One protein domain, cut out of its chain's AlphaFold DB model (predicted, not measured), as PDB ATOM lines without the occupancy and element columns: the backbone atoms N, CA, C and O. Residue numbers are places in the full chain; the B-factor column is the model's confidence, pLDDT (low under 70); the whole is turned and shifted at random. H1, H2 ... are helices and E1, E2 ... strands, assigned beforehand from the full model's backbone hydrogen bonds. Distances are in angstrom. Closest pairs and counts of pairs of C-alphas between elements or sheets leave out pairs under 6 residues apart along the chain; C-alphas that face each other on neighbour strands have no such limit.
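AT A GLANCE: This is residues 15 to 156 of the 166 residues of the protein "Plastocyanin-like domain-containing protein" of Aspergillus glaucus CBS 516.65 (UniProt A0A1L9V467). Picture a strand sandwich with a helical arm: a five-stranded sheet, curled like part of a barrel, is partly face to face with a three-stranded sheet. At one end of the long axis the short helix H1 sits between the sandwich and the long last helix H3, whose residues 148 to 156 stick out. The printed part has 142 residues, with three named helices and eight named strands in the order H1 E1 E2 E3 E4 E5 E6 E7 H2 E8 H3, a mixed class. The larger sheet runs E1 E8 E7 E3 E5 and is mixed; the smaller runs E2 E6 E4, antiparallel. The whole is elongated, 51 by 33 by 24 A, and only just compact, close to loose, with a radius of gyration of the C-alphas of 17.3 A.

HOW THE PARTS SIT: Start at H1, residues 15 to 19, which only grazes the five-stranded sheet with residues 15 to 18. Next look at E1, residues 31 to 34, an edge strand parallel to E8, residues 126 to 131; N 32 and O 128 are 2.8 A apart. E8 is antiparallel to E7, residues 109 to 115, with N 129 and O 111 at 2.7 A. E7 is antiparallel to E3, residues 53 to 57, with N 56 and O 114 at 2.8 A. E3 is antiparallel to the edge strand E5, residues 90 to 93, with N 55 and O 91 at 2.8 A. In the other sheet, E6, residues 97 to 104, is antiparallel to E2, residues 40 to 46, with N 43 and O 101 at 2.8 A, and to E4, residues 62 to 69, with N 63 and O 102 at 2.8 A. The two sheets form a sandwich, two sheets face to face, and the parts of them that face each other are 9.9 A centre to centre; the closest C-alphas of E5 and E6 are those of Leu 93 and Leu 99, 5.1 A apart. H2, residues 118 to 122, only grazes the larger sheet with residues 120 to 122. H3, residues 140 to 156, only just touches H1, with its residues 140 to 144 alone; Met 16 and Leu 143 have the closest C-alphas, 7.1 A. In H1, H2 and H3 every O i to N i+4 pair is within hydrogen-bond range.

IN THESE COORDINATES: Find C-alpha 15 at (19.150, 39.829, 10.867), where H1 begins. E2 is 19.7 A long, E4 19.9 A, E7 19.3 A and E8 15.7 A; E4 bends by 59 degrees at residue 65. E6 runs 24.0 A from C-alpha 97 at (37.379, 47.885, 37.129). H3 runs 24.2 A to C-alpha 156 at (7.762, 19.313, 17.205).

THE WHOLE: The C-alphas of Gln 79 and Ala 156 are the two farthest apart, 57.7 A. The printed part has no cut; its long links are H1 to E1 and E4 to E5. No printed residue is under 70 in pLDDT.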
ATOM      1  N   LEU A  15      19.056  39.734  12.327       97.25
ATOM      2  CA  LEU A  15      19.150  39.829  10.867       97.25
ATOM      3  C   LEU A  15      17.804  39.579  10.169       97.25
ATOM      4  O   LEU A  15      17.527  40.223   9.162       97.25
ATOM      5  N   MET A  16      16.934  38.724  10.719       97.00
ATOM      6  CA  MET A  16      15.570  38.543  10.204       97.00
ATOM      7  C   MET A  16      14.732  39.801  10.443       97.00
ATOM      8  O   MET A  16      14.042  40.271   9.541       97.00
ATOM      9  N   GLN A  17      14.851  40.410  11.625       97.25
ATOM     10  CA  GLN A  17      14.179  41.672  11.941       97.25
ATOM     11  C   GLN A  17      14.634  42.806  11.011       97.25
ATOM     12  O   GLN A  17      13.798  43.537  10.480       97.25
ATOM     13  N   VAL A  18      15.942  42.922  10.752       96.75
ATOM     14  CA  VAL A  18      16.510  43.885   9.793       96.75
ATOM     15  C   VAL A  18      16.005  43.609   8.380       96.75
ATOM     16  O   VAL A  18      15.534  44.531   7.716       96.75
ATOM     17  N   ALA A  19      16.037  42.350   7.939       95.75
ATOM     18  CA  ALA A  19      15.522  41.944   6.639       95.75
ATOM     19  C   ALA A  19      14.032  42.300   6.484       95.75
ATOM     20  O   ALA A  19      13.597  42.712   5.410       95.75
ATOM     21  N   ASN A  20      13.241  42.195   7.545       95.31
ATOM     22  CA  ASN A  20      11.819  42.546   7.525       95.31
ATOM     23  C   ASN A  20      11.553  44.048   7.709       95.31
ATOM     24  O   ASN A  20      10.400  44.458   7.813       95.31
ATOM     25  N   GLY A  21      12.598  44.880   7.727       94.75
ATOM     26  CA  GLY A  21      12.471  46.332   7.828       94.75
ATOM     27  C   GLY A  21      12.194  46.839   9.243       94.75
ATOM     28  O   GLY A  21      11.853  48.010   9.397       94.75
ATOM     29  N   SER A  22      12.364  46.007  10.279       94.12
ATOM     30  CA  SER A  22      12.126  46.423  11.663       94.12
ATOM     31  C   SER A  22      13.024  47.595  12.054       94.12
ATOM     32  O   SER A  22      14.232  47.609  11.787       94.12
ATOM     33  N   THR A  23      12.435  48.595  12.701       89.94
ATOM     34  CA  THR A  23      13.124  49.772  13.248       89.94
ATOM     35  C   THR A  23      13.217  49.748  14.770       89.94
ATOM     36  O   THR A  23      13.916  50.583  15.340       89.94
ATOM     37  N   SER A  24      12.561  48.788  15.422       91.81
ATOM     38  CA  SER A  24      12.541  48.621  16.870       91.81
ATOM     39  C   SER A  24      12.996  47.217  17.270       91.81
ATOM     40  O   SER A  24      12.786  46.241  16.552       91.81
ATOM     41  N   PHE A  25      13.638  47.143  18.434       95.88
ATOM     42  CA  PHE A  25      14.142  45.917  19.048       95.88
ATOM     43  C   PHE A  25      13.677  45.881  20.497       95.88
ATOM     44  O   PHE A  25      13.459  46.931  21.112       95.88
ATOM     45  N   THR A  26      13.525  44.688  21.061       96.25
ATOM     46  CA  THR A  26      13.153  44.580  22.469       96.25
ATOM     47  C   THR A  26      14.298  45.063  23.354       96.25
ATOM     48  O   THR A  26      15.476  44.960  23.002       96.25
ATOM     49  N   ALA A  27      13.968  45.561  24.549       96.12
ATOM     50  CA  ALA A  27      14.985  45.993  25.505       96.12
ATOM     51  C   ALA A  27      16.000  44.872  25.802       96.12
ATOM     52  O   ALA A  27      17.193  45.137  25.900       96.12
ATOM     53  N   LYS A  28      15.541  43.611  25.862       97.12
ATOM     54  CA  LYS A  28      16.383  42.440  26.149       97.12
ATOM     55  C   LYS A  28      17.362  42.087  25.027       97.12
ATOM     56  O   LYS A  28      18.423  41.558  25.330       97.12
ATOM     57  N   GLN A  29      17.080  42.428  23.769       97.19
ATOM     58  CA  GLN A  29      18.061  42.267  22.683       97.19
ATOM     59  C   GLN A  29      19.238  43.244  22.801       97.19
ATOM     60  O   GLN A  29      20.251  43.071  22.132       97.19
ATOM     61  N   HIS A  30      19.100  44.277  23.638       96.81
ATOM     62  CA  HIS A  30      20.164  45.195  24.028       96.81
ATOM     63  C   HIS A  30      20.991  45.726  22.839       96.81
ATOM     64  O   HIS A  30      22.224  45.691  22.836       96.81
ATOM     65  N   VAL A  31      20.274  46.181  21.805       97.62
ATOM     66  CA  VAL A  31      20.852  46.620  20.532       97.62
ATOM     67  C   VAL A  31      21.408  48.038  20.639       97.62
ATOM     68  O   VAL A  31      20.678  48.979  20.950       97.62
ATOM     69  N   ILE A  32      22.685  48.202  20.304       97.56
ATOM     70  CA  ILE A  32      23.372  49.486  20.146       97.56
ATOM     71  C   ILE A  32      23.530  49.743  18.648       97.56
ATOM     72  O   ILE A  32      24.207  48.988  17.958       97.56
ATOM     73  N   GLN A  33      22.892  50.791  18.125       97.75
ATOM     74  CA  GLN A  33      22.921  51.100  16.691       97.75
ATOM     75  C   GLN A  33      24.065  52.058  16.352       97.75
ATOM     76  O   GLN A  33      24.145  53.146  16.919       97.75
ATOM     77  N   LEU A  34      24.900  51.682  15.383       98.19
ATOM     78  CA  LEU A  34      26.010  52.494  14.878       98.19
ATOM     79  C   LEU A  34      25.835  52.725  13.367       98.19
ATOM     80  O   LEU A  34      26.346  51.946  12.566       98.19
ATOM     81  N   PRO A  35      25.080  53.755  12.941       97.81
ATOM     82  CA  PRO A  35      24.706  53.921  11.534       97.81
ATOM     83  C   PRO A  35      25.815  54.510  10.650       97.81
ATOM     84  O   PRO A  35      25.721  54.426   9.433       97.81
ATOM     85  N   GLN A  36      26.834  55.142  11.238       98.44
ATOM     86  CA  GLN A  36      27.852  55.879  10.491       98.44
ATOM     87  C   GLN A  36      28.963  54.951  10.000       98.44
ATOM     88  O   GLN A  36      29.495  54.158  10.777       98.44
ATOM     89  N   ALA A  37      29.345  55.085   8.730       98.38
ATOM     90  CA  ALA A  37      30.401  54.286   8.125       98.38
ATOM     91  C   ALA A  37      31.808  54.803   8.461       98.38
ATOM     92  O   ALA A  37      32.070  56.008   8.439       98.38
ATOM     93  N   ASN A  38      32.731  53.865   8.683       98.12
ATOM     94  CA  ASN A  38      34.174  54.075   8.784       98.12
ATOM     95  C   ASN A  38      34.629  55.035   9.899       98.12
ATOM     96  O   ASN A  38      35.721  55.606   9.795       98.12
ATOM     97  N   GLN A  39      33.826  55.192  10.954       97.94
ATOM     98  CA  GLN A  39      34.137  56.011  12.125       97.94
ATOM     99  C   GLN A  39      34.794  55.167  13.211       97.94
ATOM    100  O   GLN A  39      34.449  54.002  13.395       97.94
ATOM    101  N   TRP A  40      35.715  55.768  13.960       97.50
ATOM    102  CA  TRP A  40      36.167  55.179  15.215       97.50
ATOM    103  C   TRP A  40      35.101  55.389  16.282       97.50
ATOM    104  O   TRP A  40      34.618  56.505  16.477       97.50
ATOM    105  N   VAL A  41      34.751  54.315  16.977       97.69
ATOM    106  CA  VAL A  41      33.842  54.336  18.121       97.69
ATOM    107  C   VAL A  41      34.552  53.745  19.323       97.69
ATOM    108  O   VAL A  41      35.273  52.756  19.194       97.69
ATOM    109  N   SER A  42      34.336  54.343  20.492       96.44
ATOM    110  CA  SER A  42      34.930  53.883  21.744       96.44
ATOM    111  C   SER A  42      33.848  53.412  22.703       96.44
ATOM    112  O   SER A  42      32.827  54.076  22.877       96.44
ATOM    113  N   PHE A  43      34.082  52.266  23.332       97.19
ATOM    114  CA  PHE A  43      33.208  51.675  24.334       97.19
ATOM    115  C   PHE A  43      33.979  51.598  25.643       97.19
ATOM    116  O   PHE A  43      35.105  51.105  25.674       97.19
ATOM    117  N   VAL A  44      33.358  52.056  26.727       97.25
ATOM    118  CA  VAL A  44      33.873  51.870  28.084       97.25
ATOM    119  C   VAL A  44      32.929  50.926  28.805       97.25
ATOM    120  O   VAL A  44      31.756  51.240  29.014       97.25
ATOM    121  N   VAL A  45      33.438  49.755  29.167       96.94
ATOM    122  CA  VAL A  45      32.729  48.794  30.003       96.94
ATOM    123  C   VAL A  45      33.269  48.940  31.415       96.94
ATOM    124  O   VAL A  45      34.454  48.725  31.640       96.94
ATOM    125  N   HIS A  46      32.405  49.314  32.353       95.19
ATOM    126  CA  HIS A  46      32.729  49.396  33.774       95.19
ATOM    127  C   HIS A  46      31.972  48.308  34.542       95.19
ATOM    128  O   HIS A  46      30.810  48.013  34.236       95.19
ATOM    129  N   LEU A  47      32.638  47.712  35.526       90.50
ATOM    130  CA  LEU A  47      32.151  46.567  36.277       90.50
ATOM    131  C   LEU A  47      32.283  46.815  37.785       90.50
ATOM    132  O   LEU A  47      33.402  46.912  38.273       90.50
ATOM    133  N   PRO A  48      31.182  46.816  38.555       88.62
ATOM    134  CA  PRO A  48      31.253  46.951  40.011       88.62
ATOM    135  C   PRO A  48      31.547  45.622  40.735       88.62
ATOM    136  O   PRO A  48      31.723  45.605  41.950       88.62
ATOM    137  N   PHE A  49      31.566  44.496  40.016       90.50
ATOM    138  CA  PHE A  49      31.697  43.148  40.574       90.50
ATOM    139  C   PHE A  49      33.153  42.692  40.662       90.50
ATOM    140  O   PHE A  49      33.969  43.030  39.814       90.50
ATOM    141  N   THR A  50      33.463  41.861  41.651       93.06
ATOM    142  CA  THR A  50      34.828  41.447  42.012       93.06
ATOM    143  C   THR A  50      35.375  40.279  41.181       93.06
ATOM    144  O   THR A  50      36.207  39.520  41.674       93.06
ATOM    145  N   GLN A  51      34.904  40.091  39.946       94.88
ATOM    146  CA  GLN A  51      35.341  39.001  39.075       94.88
ATOM    147  C   GLN A  51      35.846  39.562  37.749       94.88
ATOM    148  O   GLN A  51      35.250  40.486  37.208       94.88
ATOM    149  N   ASP A  52      36.936  39.006  37.224       97.12
ATOM    150  CA  ASP A  52      37.415  39.372  35.893       97.12
ATOM    151  C   ASP A  52      36.531  38.742  34.807       97.12
ATOM    152  O   ASP A  52      36.094  37.592  34.924       97.12
ATOM    153  N   HIS A  53      36.318  39.463  33.708       98.12
ATOM    154  CA  HIS A  53      35.538  38.977  32.572       98.12
ATOM    155  C   HIS A  53      36.326  39.100  31.264       98.12
ATOM    156  O   HIS A  53      36.709  40.203  30.884       98.12
ATOM    157  N   PRO A  54      36.543  38.009  30.514       98.44
ATOM    158  CA  PRO A  54      37.111  38.102  29.175       98.44
ATOM    159  C   PRO A  54      36.044  38.631  28.210       98.44
ATOM    160  O   PRO A  54      35.094  37.918  27.904       98.44
ATOM    161  N   MET A  55      36.170  39.873  27.752       98.56
ATOM    162  CA  MET A  55      35.232  40.515  26.831       98.56
ATOM    163  C   MET A  55      35.659  40.268  25.389       98.56
ATOM    164  O   MET A  55      36.783  40.602  25.022       98.56
ATOM    165  N   TYR A  56      34.764  39.688  24.593       98.75
ATOM    166  CA  TYR A  56      34.951  39.347  23.185       98.75
ATOM    167  C   TYR A  56      34.002  40.169  22.309       98.75
ATOM    168  O   TYR A  56      32.835  40.339  22.673       98.75
ATOM    169  N   LEU A  57      34.490  40.658  21.167       98.81
ATOM    170  CA  LEU A  57      33.703  41.367  20.157       98.81
ATOM    171  C   LEU A  57      33.731  40.582  18.843       98.81
ATOM    172  O   LEU A  57      34.790  40.285  18.302       98.81
ATOM    173  N   HIS A  58      32.553  40.261  18.316       98.81
ATOM    174  CA  HIS A  58      32.428  39.655  16.995       98.81
ATOM    175  C   HIS A  58      32.680  40.694  15.892       98.81
ATOM    176  O   HIS A  58      32.429  41.883  16.074       98.81
ATOM    177  N   GLY A  59      33.131  40.234  14.724       98.56
ATOM    178  CA  GLY A  59      33.240  41.052  13.507       98.56
ATOM    179  C   GLY A  59      34.421  42.026  13.450       98.56
ATOM    180  O   GLY A  59      34.678  42.561  12.374       98.56
ATOM    181  N   HIS A  60      35.147  42.217  14.558       98.81
ATOM    182  CA  HIS A  60      36.200  43.225  14.693       98.81
ATOM    183  C   HIS A  60      37.333  42.758  15.601       98.81
ATOM    184  O   HIS A  60      37.087  42.178  16.656       98.81
ATOM    185  N   ASP A  61      38.560  43.146  15.258       98.69
ATOM    186  CA  ASP A  61      39.556  43.414  16.292       98.69
ATOM    187  C   ASP A  61      39.337  44.833  16.834       98.69
ATOM    188  O   ASP A  61      39.098  45.772  16.071       98.69
ATOM    189  N   PHE A  62      39.510  45.028  18.138       98.56
ATOM    190  CA  PHE A  62      39.488  46.344  18.769       98.56
ATOM    191  C   PHE A  62      40.855  46.728  19.336       98.56
ATOM    192  O   PHE A  62      41.662  45.883  19.723       98.56
ATOM    193  N   LEU A  63      41.106  48.032  19.409       98.31
ATOM    194  CA  LEU A  63      42.201  48.632  20.160       98.31
ATOM    195  C   LEU A  63      41.850  48.651  21.646       98.31
ATOM    196  O   LEU A  63      40.770  49.109  22.013       98.31
ATOM    197  N   ILE A  64      42.769  48.212  22.502       98.19
ATOM    198  CA  ILE A  64      42.651  48.358  23.957       98.19
ATOM    199  C   ILE A  64      43.223  49.726  24.337       98.19
ATOM    200  O   ILE A  64      44.441  49.897  24.382       98.19
ATOM    201  N   LEU A  65      42.345  50.699  24.589       97.88
ATOM    202  CA  LEU A  65      42.737  52.071  24.925       97.88
ATOM    203  C   LEU A  65      43.168  52.194  26.387       97.88
ATOM    204  O   LEU A  65      44.152  52.851  26.703       97.88
ATOM    205  N   ALA A  66      42.434  51.556  27.293       97.56
ATOM    206  CA  ALA A  66      42.784  51.517  28.704       97.56
ATOM    207  C   ALA A  66      42.102  50.325  29.382       97.56
ATOM    208  O   ALA A  66      41.018  49.900  28.983       97.56
ATOM    209  N   SER A  67      42.729  49.785  30.419       97.19
ATOM    210  CA  SER A  67      42.144  48.756  31.273       97.19
ATOM    211  C   SER A  67      42.768  48.858  32.655       97.19
ATOM    212  O   SER A  67      43.978  49.056  32.772       97.19
ATOM    213  N   GLY A  68      41.950  48.751  33.694       96.19
ATOM    214  CA  GLY A  68      42.426  48.902  35.059       96.19
ATOM    215  C   GLY A  68      41.362  48.594  36.099       96.19
ATOM    216  O   GLY A  68      40.201  48.352  35.777       96.19
ATOM    217  N   TYR A  69      41.799  48.599  37.353       96.06
ATOM    218  CA  TYR A  69      40.945  48.496  38.531       96.06
ATOM    219  C   TYR A  69      40.411  49.881  38.923       96.06
ATOM    220  O   TYR A  69      41.056  50.895  38.653       96.06
ATOM    221  N   GLY A  70      39.271  49.915  39.609       95.12
ATOM    222  CA  GLY A  70      38.599  51.135  40.040       95.12
ATOM    223  C   GLY A  70      37.698  51.756  38.972       95.12
ATOM    224  O   GLY A  70      37.371  51.152  37.946       95.12
ATOM    225  N   ASP A  71      37.278  52.987  39.239       94.75
ATOM    226  CA  ASP A  71      36.423  53.738  38.327       94.75
ATOM    227  C   ASP A  71      37.195  54.185  37.084       94.75
ATOM    228  O   ASP A  71      38.388  54.492  37.128       94.75
ATOM    229  N   PHE A  72      36.494  54.227  35.952       95.81
ATOM    230  CA  PHE A  72      37.062  54.778  34.732       95.81
ATOM    231  C   PHE A  72      37.221  56.296  34.861       95.81
ATOM    232  O   PHE A  72      36.241  57.013  35.064       95.81
ATOM    233  N   ASP A  73      38.441  56.776  34.637       94.88
ATOM    234  CA  ASP A  73      38.746  58.188  34.420       94.88
ATOM    235  C   ASP A  73      39.244  58.374  32.982       94.88
ATOM    236  O   ASP A  73      40.084  57.602  32.509       94.88
ATOM    237  N   SER A  74      38.752  59.395  32.276       93.50
ATOM    238  CA  SER A  74      39.132  59.654  30.883       93.50
ATOM    239  C   SER A  74      40.625  59.949  30.707       93.50
ATOM    240  O   SER A  74      41.168  59.662  29.642       93.50
ATOM    241  N   SER A  75      41.312  60.430  31.749       94.31
ATOM    242  CA  SER A  75      42.772  60.588  31.776       94.31
ATOM    243  C   SER A  75      43.537  59.262  31.693       94.31
ATOM    244  O   SER A  75      44.721  59.261  31.356       94.31
ATOM    245  N   SER A  76      42.866  58.128  31.925       93.56
ATOM    246  CA  SER A  76      43.441  56.791  31.731       93.56
ATOM    247  C   SER A  76      43.711  56.474  30.258       93.56
ATOM    248  O   SER A  76      44.546  55.622  29.958       93.56
ATOM    249  N   ILE A  77      43.024  57.151  29.329       94.00
ATOM    250  CA  ILE A  77      43.296  57.062  27.891       94.00
ATOM    251  C   ILE A  77      44.391  58.078  27.566       94.00
ATOM    252  O   ILE A  77      44.148  59.274  27.411       94.00
ATOM    253  N   THR A  78      45.627  57.597  27.480       91.44
ATOM    254  CA  THR A  78      46.805  58.436  27.235       91.44
ATOM    255  C   THR A  78      47.050  58.654  25.742       91.44
ATOM    256  O   THR A  78      46.593  57.882  24.902       91.44
ATOM    257  N   GLN A  79      47.876  59.640  25.380       87.44
ATOM    258  CA  GLN A  79      48.277  59.831  23.980       87.44
ATOM    259  C   GLN A  79      48.969  58.585  23.401       87.44
ATOM    260  O   GLN A  79      48.787  58.267  22.228       87.44
ATOM    261  N   SER A  80      49.739  57.855  24.217       85.75
ATOM    262  CA  SER A  80      50.380  56.609  23.790       85.75
ATOM    263  C   SER A  80      49.373  55.487  23.538       85.75
ATOM    264  O   SER A  80      49.583  54.701  22.621       85.75
ATOM    265  N   SER A  81      48.252  55.447  24.267       87.44
ATOM    266  CA  SER A  81      47.167  54.490  24.001       87.44
ATOM    267  C   SER A  81      46.483  54.702  22.645       87.44
ATOM    268  O   SER A  81      45.847  53.797  22.114       87.44
ATOM    269  N   LEU A  82      46.648  55.882  22.042       87.69
ATOM    270  CA  LEU A  82      46.112  56.199  20.718       87.69
ATOM    271  C   LEU A  82      47.086  55.839  19.585       87.69
ATOM    272  O   LEU A  82      46.725  55.924  18.412       87.69
ATOM    273  N   VAL A  83      48.316  55.427  19.912       92.12
ATOM    274  CA  VAL A  83      49.367  55.113  18.937       92.12
ATOM    275  C   VAL A  83      49.712  53.630  19.022       92.12
ATOM    276  O   VAL A  83      50.459  53.203  19.894       92.12
ATOM    277  N   ASN A  84      49.191  52.848  18.071       91.31
ATOM    278  CA  ASN A  84      49.458  51.410  17.953       91.31
ATOM    279  C   ASN A  84      49.176  50.623  19.251       91.31
ATOM    280  O   ASN A  84      49.968  49.773  19.661       91.31
ATOM    281  N   ALA A  85      48.044  50.914  19.901       96.06
ATOM    282  CA  ALA A  85      47.565  50.118  21.025       96.06
ATOM    283  C   ALA A  85      47.421  48.631  20.652       96.06
ATOM    284  O   ALA A  85      47.194  48.308  19.478       96.06
ATOM    285  N   PRO A  86      47.500  47.718  21.643       97.62
ATOM    286  CA  PRO A  86      47.197  46.311  21.429       97.62
ATOM    287  C   PRO A  86      45.859  46.148  20.704       97.62
ATOM    288  O   PRO A  86      44.846  46.698  21.140       97.62
ATOM    289  N   ARG A  87      45.875  45.396  19.602       98.12
ATOM    290  CA  ARG A  87      44.711  45.144  18.752       98.12
ATOM    291  C   ARG A  87      44.394  43.656  18.732       98.12
ATOM    292  O   ARG A  87      45.274  42.869  18.388       98.12
ATOM    293  N   ARG A  88      43.182  43.286  19.143       98.44
ATOM    294  CA  ARG A  88      42.703  41.896  19.216       98.44
ATOM    295  C   ARG A  88      41.189  41.848  19.411       98.44
ATOM    296  O   ARG A  88      40.570  42.877  19.654       98.44
ATOM    297  N   ASP A  89      40.624  40.654  19.384       98.69
ATOM    298  CA  ASP A  89      39.185  40.403  19.494       98.69
ATOM    299  C   ASP A  89      38.687  40.134  20.929       98.69
ATOM    300  O   ASP A  89      37.489  40.214  21.198       98.69
ATOM    301  N   ILE A  90      39.592  39.821  21.865       98.62
ATOM    302  CA  ILE A  90      39.281  39.513  23.266       98.62
ATOM    303  C   ILE A  90      40.240  40.203  24.240       98.62
ATOM    304  O   ILE A  90      41.458  40.149  24.066       98.62
ATOM    305  N   ALA A  91      39.717  40.809  25.306       98.56
ATOM    306  CA  ALA A  91      40.513  41.442  26.357       98.56
ATOM    307  C   ALA A  91      39.866  41.278  27.732       98.56
ATOM    308  O   ALA A  91      38.653  41.120  27.847       98.56
ATOM    309  N   MET A  92      40.677  41.316  28.788       98.31
ATOM    310  CA  MET A  92      40.164  41.221  30.151       98.31
ATOM    311  C   MET A  92      39.536  42.548  30.580       98.31
ATOM    312  O   MET A  92      40.155  43.601  30.465       98.31
ATOM    313  N   LEU A  93      38.314  42.472  31.096       98.38
ATOM    314  CA  LEU A  93      37.683  43.471  31.946       98.38
ATOM    315  C   LEU A  93      38.019  43.111  33.400       98.38
ATOM    316  O   LEU A  93      37.515  42.089  33.876       98.38
ATOM    317  N   PRO A  94      38.879  43.887  34.081       98.06
ATOM    318  CA  PRO A  94      39.273  43.597  35.451       98.06
ATOM    319  C   PRO A  94      38.098  43.700  36.428       98.06
ATOM    320  O   PRO A  94      37.192  44.522  36.256       98.06
ATOM    321  N   ALA A  95      38.155  42.886  37.477       97.19
ATOM    322  CA  ALA A  95      37.291  42.935  38.643       97.19
ATOM    323  C   ALA A  95      37.239  44.350  39.229       97.19
ATOM    324  O   ALA A  95      38.273  44.989  39.400       97.19
ATOM    325  N   SER A  96      36.044  44.825  39.577       96.94
ATOM    326  CA  SER A  96      35.822  46.154  40.160       96.94
ATOM    327  C   SER A  96      36.538  47.255  39.367       96.94
ATOM    328  O   SER A  96      37.179  48.124  39.953       96.94
ATOM    329  N   GLY A  97      36.511  47.149  38.037       97.56
ATOM    330  CA  GLY A  97      37.379  47.885  37.129       97.56
ATOM    331  C   GLY A  97      36.691  48.313  35.840       97.56
ATOM    332  O   GLY A  97      35.461  48.391  35.739       97.56
ATOM    333  N   TYR A  98      37.504  48.595  34.825       98.12
ATOM    334  CA  TYR A  98      37.032  49.013  33.514       98.12
ATOM    335  C   TYR A  98      37.881  48.467  32.362       98.12
ATOM    336  O   TYR A  98      39.054  48.113  32.500       98.12
ATOM    337  N   LEU A  99      37.266  48.456  31.184       98.31
ATOM    338  CA  LEU A  99      37.894  48.192  29.901       98.31
ATOM    339  C   LEU A  99      37.383  49.225  28.892       98.31
ATOM    340  O   LEU A  99      36.188  49.279  28.602       98.31
ATOM    341  N   ALA A 100      38.292  50.043  28.367       98.19
ATOM    342  CA  ALA A 100      38.038  50.993  27.295       98.19
ATOM    343  C   ALA A 100      38.620  50.446  25.988       98.19
ATOM    344  O   ALA A 100      39.831  50.240  25.876       98.19
ATOM    345  N   ILE A 101      37.759  50.221  25.000       98.44
ATOM    346  CA  ILE A 101      38.128  49.705  23.680       98.44
ATOM    347  C   ILE A 101      37.681  50.658  22.581       98.44
ATOM    348  O   ILE A 101      36.727  51.411  22.771       98.44
ATOM    349  N   ALA A 102      38.328  50.590  21.420       98.12
ATOM    350  CA  ALA A 102      37.854  51.253  20.214       98.12
ATOM    351  C   ALA A 102      37.958  50.357  18.986       98.12
ATOM    352  O   ALA A 102      38.940  49.645  18.807       98.12
ATOM    353  N   PHE A 103      36.964  50.432  18.113       98.62
ATOM    354  CA  PHE A 103      36.967  49.757  16.817       98.62
ATOM    355  C   PHE A 103      36.424  50.702  15.748       98.62
ATOM    356  O   PHE A 103      35.872  51.766  16.056       98.62
ATOM    357  N   ARG A 104      36.632  50.344  14.483       98.38
ATOM    358  CA  ARG A 104      36.169  51.134  13.348       98.38
ATOM    359  C   ARG A 104      34.887  50.525  12.800       98.38
ATOM    360  O   ARG A 104      34.815  49.319  12.639       98.38
ATOM    361  N   THR A 105      33.894  51.346  12.472       98.69
ATOM    362  CA  THR A 105      32.646  50.877  11.854       98.69
ATOM    363  C   THR A 105      32.819  50.573  10.359       98.69
ATOM    364  O   THR A 105      32.216  51.206   9.485       98.69
ATOM    365  N   ASP A 106      33.717  49.652  10.023       98.62
ATOM    366  CA  ASP A 106      34.047  49.270   8.650       98.62
ATOM    367  C   ASP A 106      33.383  47.960   8.175       98.62
ATOM    368  O   ASP A 106      33.508  47.625   6.996       98.62
ATOM    369  N   ASN A 107      32.557  47.314   9.006       98.69
ATOM    370  CA  ASN A 107      31.965  46.001   8.747       98.69
ATOM    371  C   ASN A 107      30.453  45.953   9.092       98.69
ATOM    372  O   ASN A 107      30.085  45.624  10.221       98.69
ATOM    373  N   PRO A 108      29.540  46.258   8.144       98.69
ATOM    374  CA  PRO A 108      28.094  46.221   8.389       98.69
ATOM    375  C   PRO A 108      27.610  44.858   8.896       98.69
ATOM    376  O   PRO A 108      27.805  43.837   8.238       98.69
ATOM    377  N   GLY A 109      26.912  44.834  10.033       98.50
ATOM    378  CA  GLY A 109      26.435  43.585  10.620       98.50
ATOM    379  C   GLY A 109      25.738  43.741  11.968       98.50
ATOM    380  O   GLY A 109      25.551  44.843  12.481       98.50
ATOM    381  N   ALA A 110      25.325  42.607  12.534       98.31
ATOM    382  CA  ALA A 110      24.834  42.501  13.904       98.31
ATOM    383  C   ALA A 110      25.865  41.711  14.723       98.31
ATOM    384  O   ALA A 110      25.909  40.484  14.659       98.31
ATOM    385  N   TRP A 111      26.718  42.422  15.454       98.75
ATOM    386  CA  TRP A 111      27.886  41.868  16.133       98.75
ATOM    387  C   TRP A 111      27.655  41.754  17.631       98.75
ATOM    388  O   TRP A 111      27.344  42.738  18.300       98.75
ATOM    389  N   LEU A 112      27.816  40.557  18.185       98.69
ATOM    390  CA  LEU A 112      27.710  40.364  19.622       98.69
ATOM    391  C   LEU A 112      28.993  40.853  20.313       98.69
ATOM    392  O   LEU A 112      30.097  40.534  19.879       98.69
ATOM    393  N   MET A 113      28.857  41.591  21.413       98.56
ATOM    394  CA  MET A 113      29.944  41.818  22.362       98.56
ATOM    395  C   MET A 113      29.544  41.205  23.696       98.56
ATOM    396  O   MET A 113      28.503  41.560  24.252       98.56
ATOM    397  N   HIS A 114      30.340  40.275  24.211       98.56
ATOM    398  CA  HIS A 114      29.957  39.503  25.387       98.56
ATOM    399  C   HIS A 114      31.148  39.025  26.206       98.56
ATOM    400  O   HIS A 114      32.277  38.948  25.724       98.56
ATOM    401  N   CYS A 115      30.886  38.665  27.458       98.31
ATOM    402  CA  CYS A 115      31.850  37.891  28.224       98.31
ATOM    403  C   CYS A 115      31.963  36.483  27.646       98.31
ATOM    404  O   CYS A 115      30.951  35.877  27.320       98.31
ATOM    405  N   ARG A 116      33.175  35.946  27.548       97.94
ATOM    406  CA  ARG A 116      33.490  34.640  26.950       97.94
ATOM    407  C   ARG A 116      33.412  33.463  27.934       97.94
ATOM    408  O   ARG A 116      33.747  32.340  27.568       97.94
ATOM    409  N   ILE A 117      32.984  33.716  29.171       98.44
ATOM    410  CA  ILE A 117      32.617  32.681  30.147       98.44
ATOM    411  C   ILE A 117      31.180  32.264  29.837       98.44
ATOM    412  O   ILE A 117      30.277  33.084  29.994       98.44
ATOM    413  N   ALA A 118      30.982  31.006  29.431       98.00
ATOM    414  CA  ALA A 118      29.692  30.495  28.953       98.00
ATOM    415  C   ALA A 118      28.533  30.827  29.905       98.00
ATOM    416  O   ALA A 118      27.546  31.411  29.482       98.00
ATOM    417  N   TRP A 119      28.700  30.566  31.204       97.94
ATOM    418  CA  TRP A 119      27.677  30.846  32.217       97.94
ATOM    419  C   TRP A 119      27.278  32.325  32.265       97.94
ATOM    420  O   TRP A 119      26.095  32.642  32.261       97.94
ATOM    421  N   HIS A 120      28.247  33.244  32.205       97.69
ATOM    422  CA  HIS A 120      27.955  34.679  32.189       97.69
ATOM    423  C   HIS A 120      27.269  35.111  30.884       97.69
ATOM    424  O   HIS A 120      26.409  35.992  30.907       97.69
ATOM    425  N   THR A 121      27.632  34.518  29.737       98.06
ATOM    426  CA  THR A 121      26.929  34.784  28.472       98.06
ATOM    427  C   THR A 121      25.489  34.279  28.532       98.06
ATOM    428  O   THR A 121      24.580  35.048  28.212       98.06
ATOM    429  N   SER A 122      25.267  33.051  29.013       98.38
ATOM    430  CA  SER A 122      23.942  32.459  29.250       98.38
ATOM    431  C   SER A 122      23.100  33.301  30.215       98.38
ATOM    432  O   SER A 122      21.906  33.484  30.002       98.38
ATOM    433  N   GLU A 123      23.704  33.915  31.232       97.44
ATOM    434  CA  GLU A 123      23.026  34.838  32.161       97.44
ATOM    435  C   GLU A 123      22.748  36.235  31.560       97.44
ATOM    436  O   GLU A 123      22.086  37.082  32.173       97.44
ATOM    437  N   GLY A 124      23.216  36.486  30.336       98.00
ATOM    438  CA  GLY A 124      22.920  37.691  29.567       98.00
ATOM    439  C   GLY A 124      23.973  38.793  29.684       98.00
ATOM    440  O   GLY A 124      23.650  39.970  29.477       98.00
ATOM    441  N   PHE A 125      25.228  38.462  30.006       97.62
ATOM    442  CA  PHE A 125      26.337  39.419  30.008       97.62
ATOM    443  C   PHE A 125      26.854  39.698  28.585       97.62
ATOM    444  O   PHE A 125      27.977  39.350  28.208       97.62
ATOM    445  N   ALA A 126      25.978  40.328  27.796       98.19
ATOM    446  CA  ALA A 126      26.189  40.680  26.400       98.19
ATOM    447  C   ALA A 126      25.449  41.973  25.993       98.19
ATOM    448  O   ALA A 126      24.533  42.450  26.676       98.19
ATOM    449  N   VAL A 127      25.856  42.519  24.850       97.88
ATOM    450  CA  VAL A 127      25.151  43.518  24.033       97.88
ATOM    451  C   VAL A 127      25.282  43.120  22.567       97.88
ATOM    452  O   VAL A 127      26.197  42.378  22.208       97.88
ATOM    453  N   GLN A 128      24.422  43.658  21.709       97.25
ATOM    454  CA  GLN A 128      24.557  43.486  20.267       97.25
ATOM    455  C   GLN A 128      24.741  44.835  19.579       97.25
ATOM    456  O   GLN A 128      23.945  45.753  19.753       97.25
ATOM    457  N   ILE A 129      25.779  44.949  18.769       98.44
ATOM    458  CA  ILE A 129      26.102  46.127  17.981       98.44
ATOM    459  C   ILE A 129      25.476  45.940  16.603       98.44
ATOM    460  O   ILE A 129      25.869  45.055  15.853       98.44
ATOM    461  N   LEU A 130      24.479  46.759  16.277       98.56
ATOM    462  CA  LEU A 130      23.893  46.808  14.944       98.56
ATOM    463  C   LEU A 130      24.586  47.909  14.144       98.56
ATOM    464  O   LEU A 130      24.221  49.087  14.192       98.56
ATOM    465  N   GLU A 131      25.628  47.501  13.440       98.75
ATOM    466  CA  GLU A 131      26.507  48.363  12.676       98.75
ATOM    467  C   GLU A 131      25.995  48.538  11.250       98.75
ATOM    468  O   GLU A 131      25.739  47.560  10.547       98.75
ATOM    469  N   ARG A 132      25.865  49.800  10.819       98.38
ATOM    470  CA  ARG A 132      25.551  50.196   9.437       98.38
ATOM    471  C   ARG A 132      24.392  49.385   8.855       98.38
ATOM    472  O   ARG A 132      24.474  48.843   7.759       98.38
ATOM    473  N   LYS A 133      23.284  49.322   9.607       97.75
ATOM    474  CA  LYS A 133      22.084  48.520   9.304       97.75
ATOM    475  C   LYS A 133      21.653  48.566   7.829       97.75
ATOM    476  O   LYS A 133      21.254  47.543   7.285       97.75
ATOM    477  N   SER A 134      21.700  49.737   7.194       97.00
ATOM    478  CA  SER A 134      21.293  49.943   5.794       97.00
ATOM    479  C   SER A 134      22.210  49.288   4.757       97.00
ATOM    480  O   SER A 134      21.830  49.195   3.597       97.00
ATOM    481  N   GLU A 135      23.407  48.866   5.158       97.94
ATOM    482  CA  GLU A 135      24.452  48.305   4.296       97.94
ATOM    483  C   GLU A 135      24.658  46.798   4.527       97.94
ATOM    484  O   GLU A 135      25.513  46.186   3.891       97.94
ATOM    485  N   ILE A 136      23.885  46.185   5.432       97.69
ATOM    486  CA  ILE A 136      23.981  44.752   5.721       97.69
ATOM    487  C   ILE A 136      23.463  43.956   4.518       97.69
ATOM    488  O   ILE A 136      22.289  44.045   4.153       97.69
ATOM    489  N   SER A 137      24.332  43.128   3.936       96.75
ATOM    490  CA  SER A 137      23.954  42.144   2.920       96.75
ATOM    491  C   SER A 137      23.440  40.869   3.590       96.75
ATOM    492  O   SER A 137      24.102  40.313   4.465       96.75
ATOM    493  N   ILE A 138      22.250  40.407   3.199       96.12
ATOM    494  CA  ILE A 138      21.576  39.257   3.815       96.12
ATOM    495  C   ILE A 138      21.116  38.301   2.716       96.12
ATOM    496  O   ILE A 138      20.301  38.679   1.871       96.12
ATOM    497  N   ASP A 139      21.554  37.040   2.771       96.69
ATOM    498  CA  ASP A 139      20.906  35.962   2.016       96.69
ATOM    499  C   ASP A 139      19.548  35.650   2.657       96.69
ATOM    500  O   ASP A 139      19.414  34.847   3.585       96.69
ATOM    501  N   ARG A 140      18.514  36.336   2.164       95.38
ATOM    502  CA  ARG A 140      17.147  36.197   2.672       95.38
ATOM    503  C   ARG A 140      16.607  34.785   2.499       95.38
ATOM    504  O   ARG A 140      15.823  34.344   3.332       95.38
ATOM    505  N   THR A 141      16.997  34.089   1.435       96.94
ATOM    506  CA  THR A 141      16.493  32.748   1.133       96.94
ATOM    507  C   THR A 141      17.036  31.752   2.149       96.94
ATOM    508  O   THR A 141      16.269  30.995   2.753       96.94
ATOM    509  N   GLN A 142      18.347  31.787   2.400       97.44
ATOM    510  CA  GLN A 142      18.976  30.922   3.393       97.44
ATOM    511  C   GLN A 142      18.501  31.247   4.813       97.44
ATOM    512  O   GLN A 142      18.129  30.339   5.563       97.44
ATOM    513  N   LEU A 143      18.445  32.532   5.173       96.69
ATOM    514  CA  LEU A 143      17.995  32.955   6.497       96.69
ATOM    515  C   LEU A 143      16.543  32.521   6.757       96.69
ATOM    516  O   LEU A 143      16.244  31.911   7.782       96.69
ATOM    517  N   HIS A 144      15.645  32.768   5.803       96.44
ATOM    518  CA  HIS A 144      14.229  32.433   5.940       96.44
ATOM    519  C   HIS A 144      13.971  30.924   5.963       96.44
ATOM    520  O   HIS A 144      13.201  30.444   6.795       96.44
ATOM    521  N   SER A 145      14.634  30.155   5.093       97.62
ATOM    522  CA  SER A 145      14.495  28.692   5.093       97.62
ATOM    523  C   SER A 145      14.989  28.067   6.402       97.62
ATOM    524  O   SER A 145      14.338  27.163   6.929       97.62
ATOM    525  N   THR A 146      16.071  28.597   6.979       98.12
ATOM    526  CA  THR A 146      16.588  28.157   8.282       98.12
ATOM    527  C   THR A 146      15.599  28.466   9.408       98.12
ATOM    528  O   THR A 146      15.262  27.561  10.170       98.12
ATOM    529  N   CYS A 147      15.056  29.688   9.474       97.38
ATOM    530  CA  CYS A 147      14.050  30.055  10.478       97.38
ATOM    531  C   CYS A 147      12.772  29.203  10.372       97.38
ATOM    532  O   CYS A 147      12.242  28.766  11.390       97.38
ATOM    533  N   ILE A 148      12.293  28.896   9.159       97.56
ATOM    534  CA  ILE A 148      11.142  27.992   8.974       97.56
ATOM    535  C   ILE A 148      11.437  26.604   9.548       97.56
ATOM    536  O   ILE A 148      10.592  26.025  10.233       97.56
ATOM    537  N   ASN A 149      12.612  26.051   9.246       97.88
ATOM    538  CA  ASN A 149      12.987  24.722   9.718       97.88
ATOM    539  C   ASN A 149      13.165  24.697  11.241       97.88
ATOM    540  O   ASN A 149      12.704  23.752  11.882       97.88
ATOM    541  N   TRP A 150      13.746  25.752  11.818       97.69
ATOM    542  CA  TRP A 150      13.859  25.922  13.264       97.69
ATOM    543  C   TRP A 150      12.489  25.957  13.942       97.69
ATOM    544  O   TRP A 150      12.231  25.156  14.834       97.69
ATOM    545  N   ASN A 151      11.563  26.787  13.455       96.38
ATOM    546  CA  ASN A 151      10.229  26.913  14.049       96.38
ATOM    547  C   ASN A 151       9.445  25.591  14.000       96.38
ATOM    548  O   ASN A 151       8.765  25.230  14.961       96.38
ATOM    549  N   LYS A 152       9.577  24.826  12.905       97.44
ATOM    550  CA  LYS A 152       9.009  23.470  12.808       97.44
ATOM    551  C   LYS A 152       9.619  22.520  13.836       97.44
ATOM    552  O   LYS A 152       8.895  21.740  14.447       97.44
ATOM    553  N   TYR A 153      10.939  22.569  14.011       97.44
ATOM    554  CA  TYR A 153      11.654  21.727  14.963       97.44
ATOM    555  C   TYR A 153      11.261  22.040  16.410       97.44
ATOM    556  O   TYR A 153      10.893  21.125  17.141       97.44
ATOM    557  N   VAL A 154      11.267  23.320  16.794       95.69
ATOM    558  CA  VAL A 154      10.884  23.784  18.135       95.69
ATOM    559  C   VAL A 154       9.469  23.330  18.484       95.69
ATOM    560  O   VAL A 154       9.272  22.724  19.533       95.69
ATOM    561  N   ALA A 155       8.509  23.518  17.572       94.62
ATOM    562  CA  ALA A 155       7.131  23.076  17.781       94.62
ATOM    563  C   ALA A 155       7.004  21.546  17.914       94.62
ATOM    564  O   ALA A 155       6.187  21.058  18.689       94.62
ATOM    565  N   ALA A 156       7.806  20.775  17.172       97.38
ATOM    566  CA  ALA A 156       7.762  19.313  17.205       97.38
ATOM    567  C   ALA A 156       8.483  18.695  18.413       97.38
ATOM    568  O   ALA A 156       8.218  17.542  18.758       97.38
TER     569      ALA A 156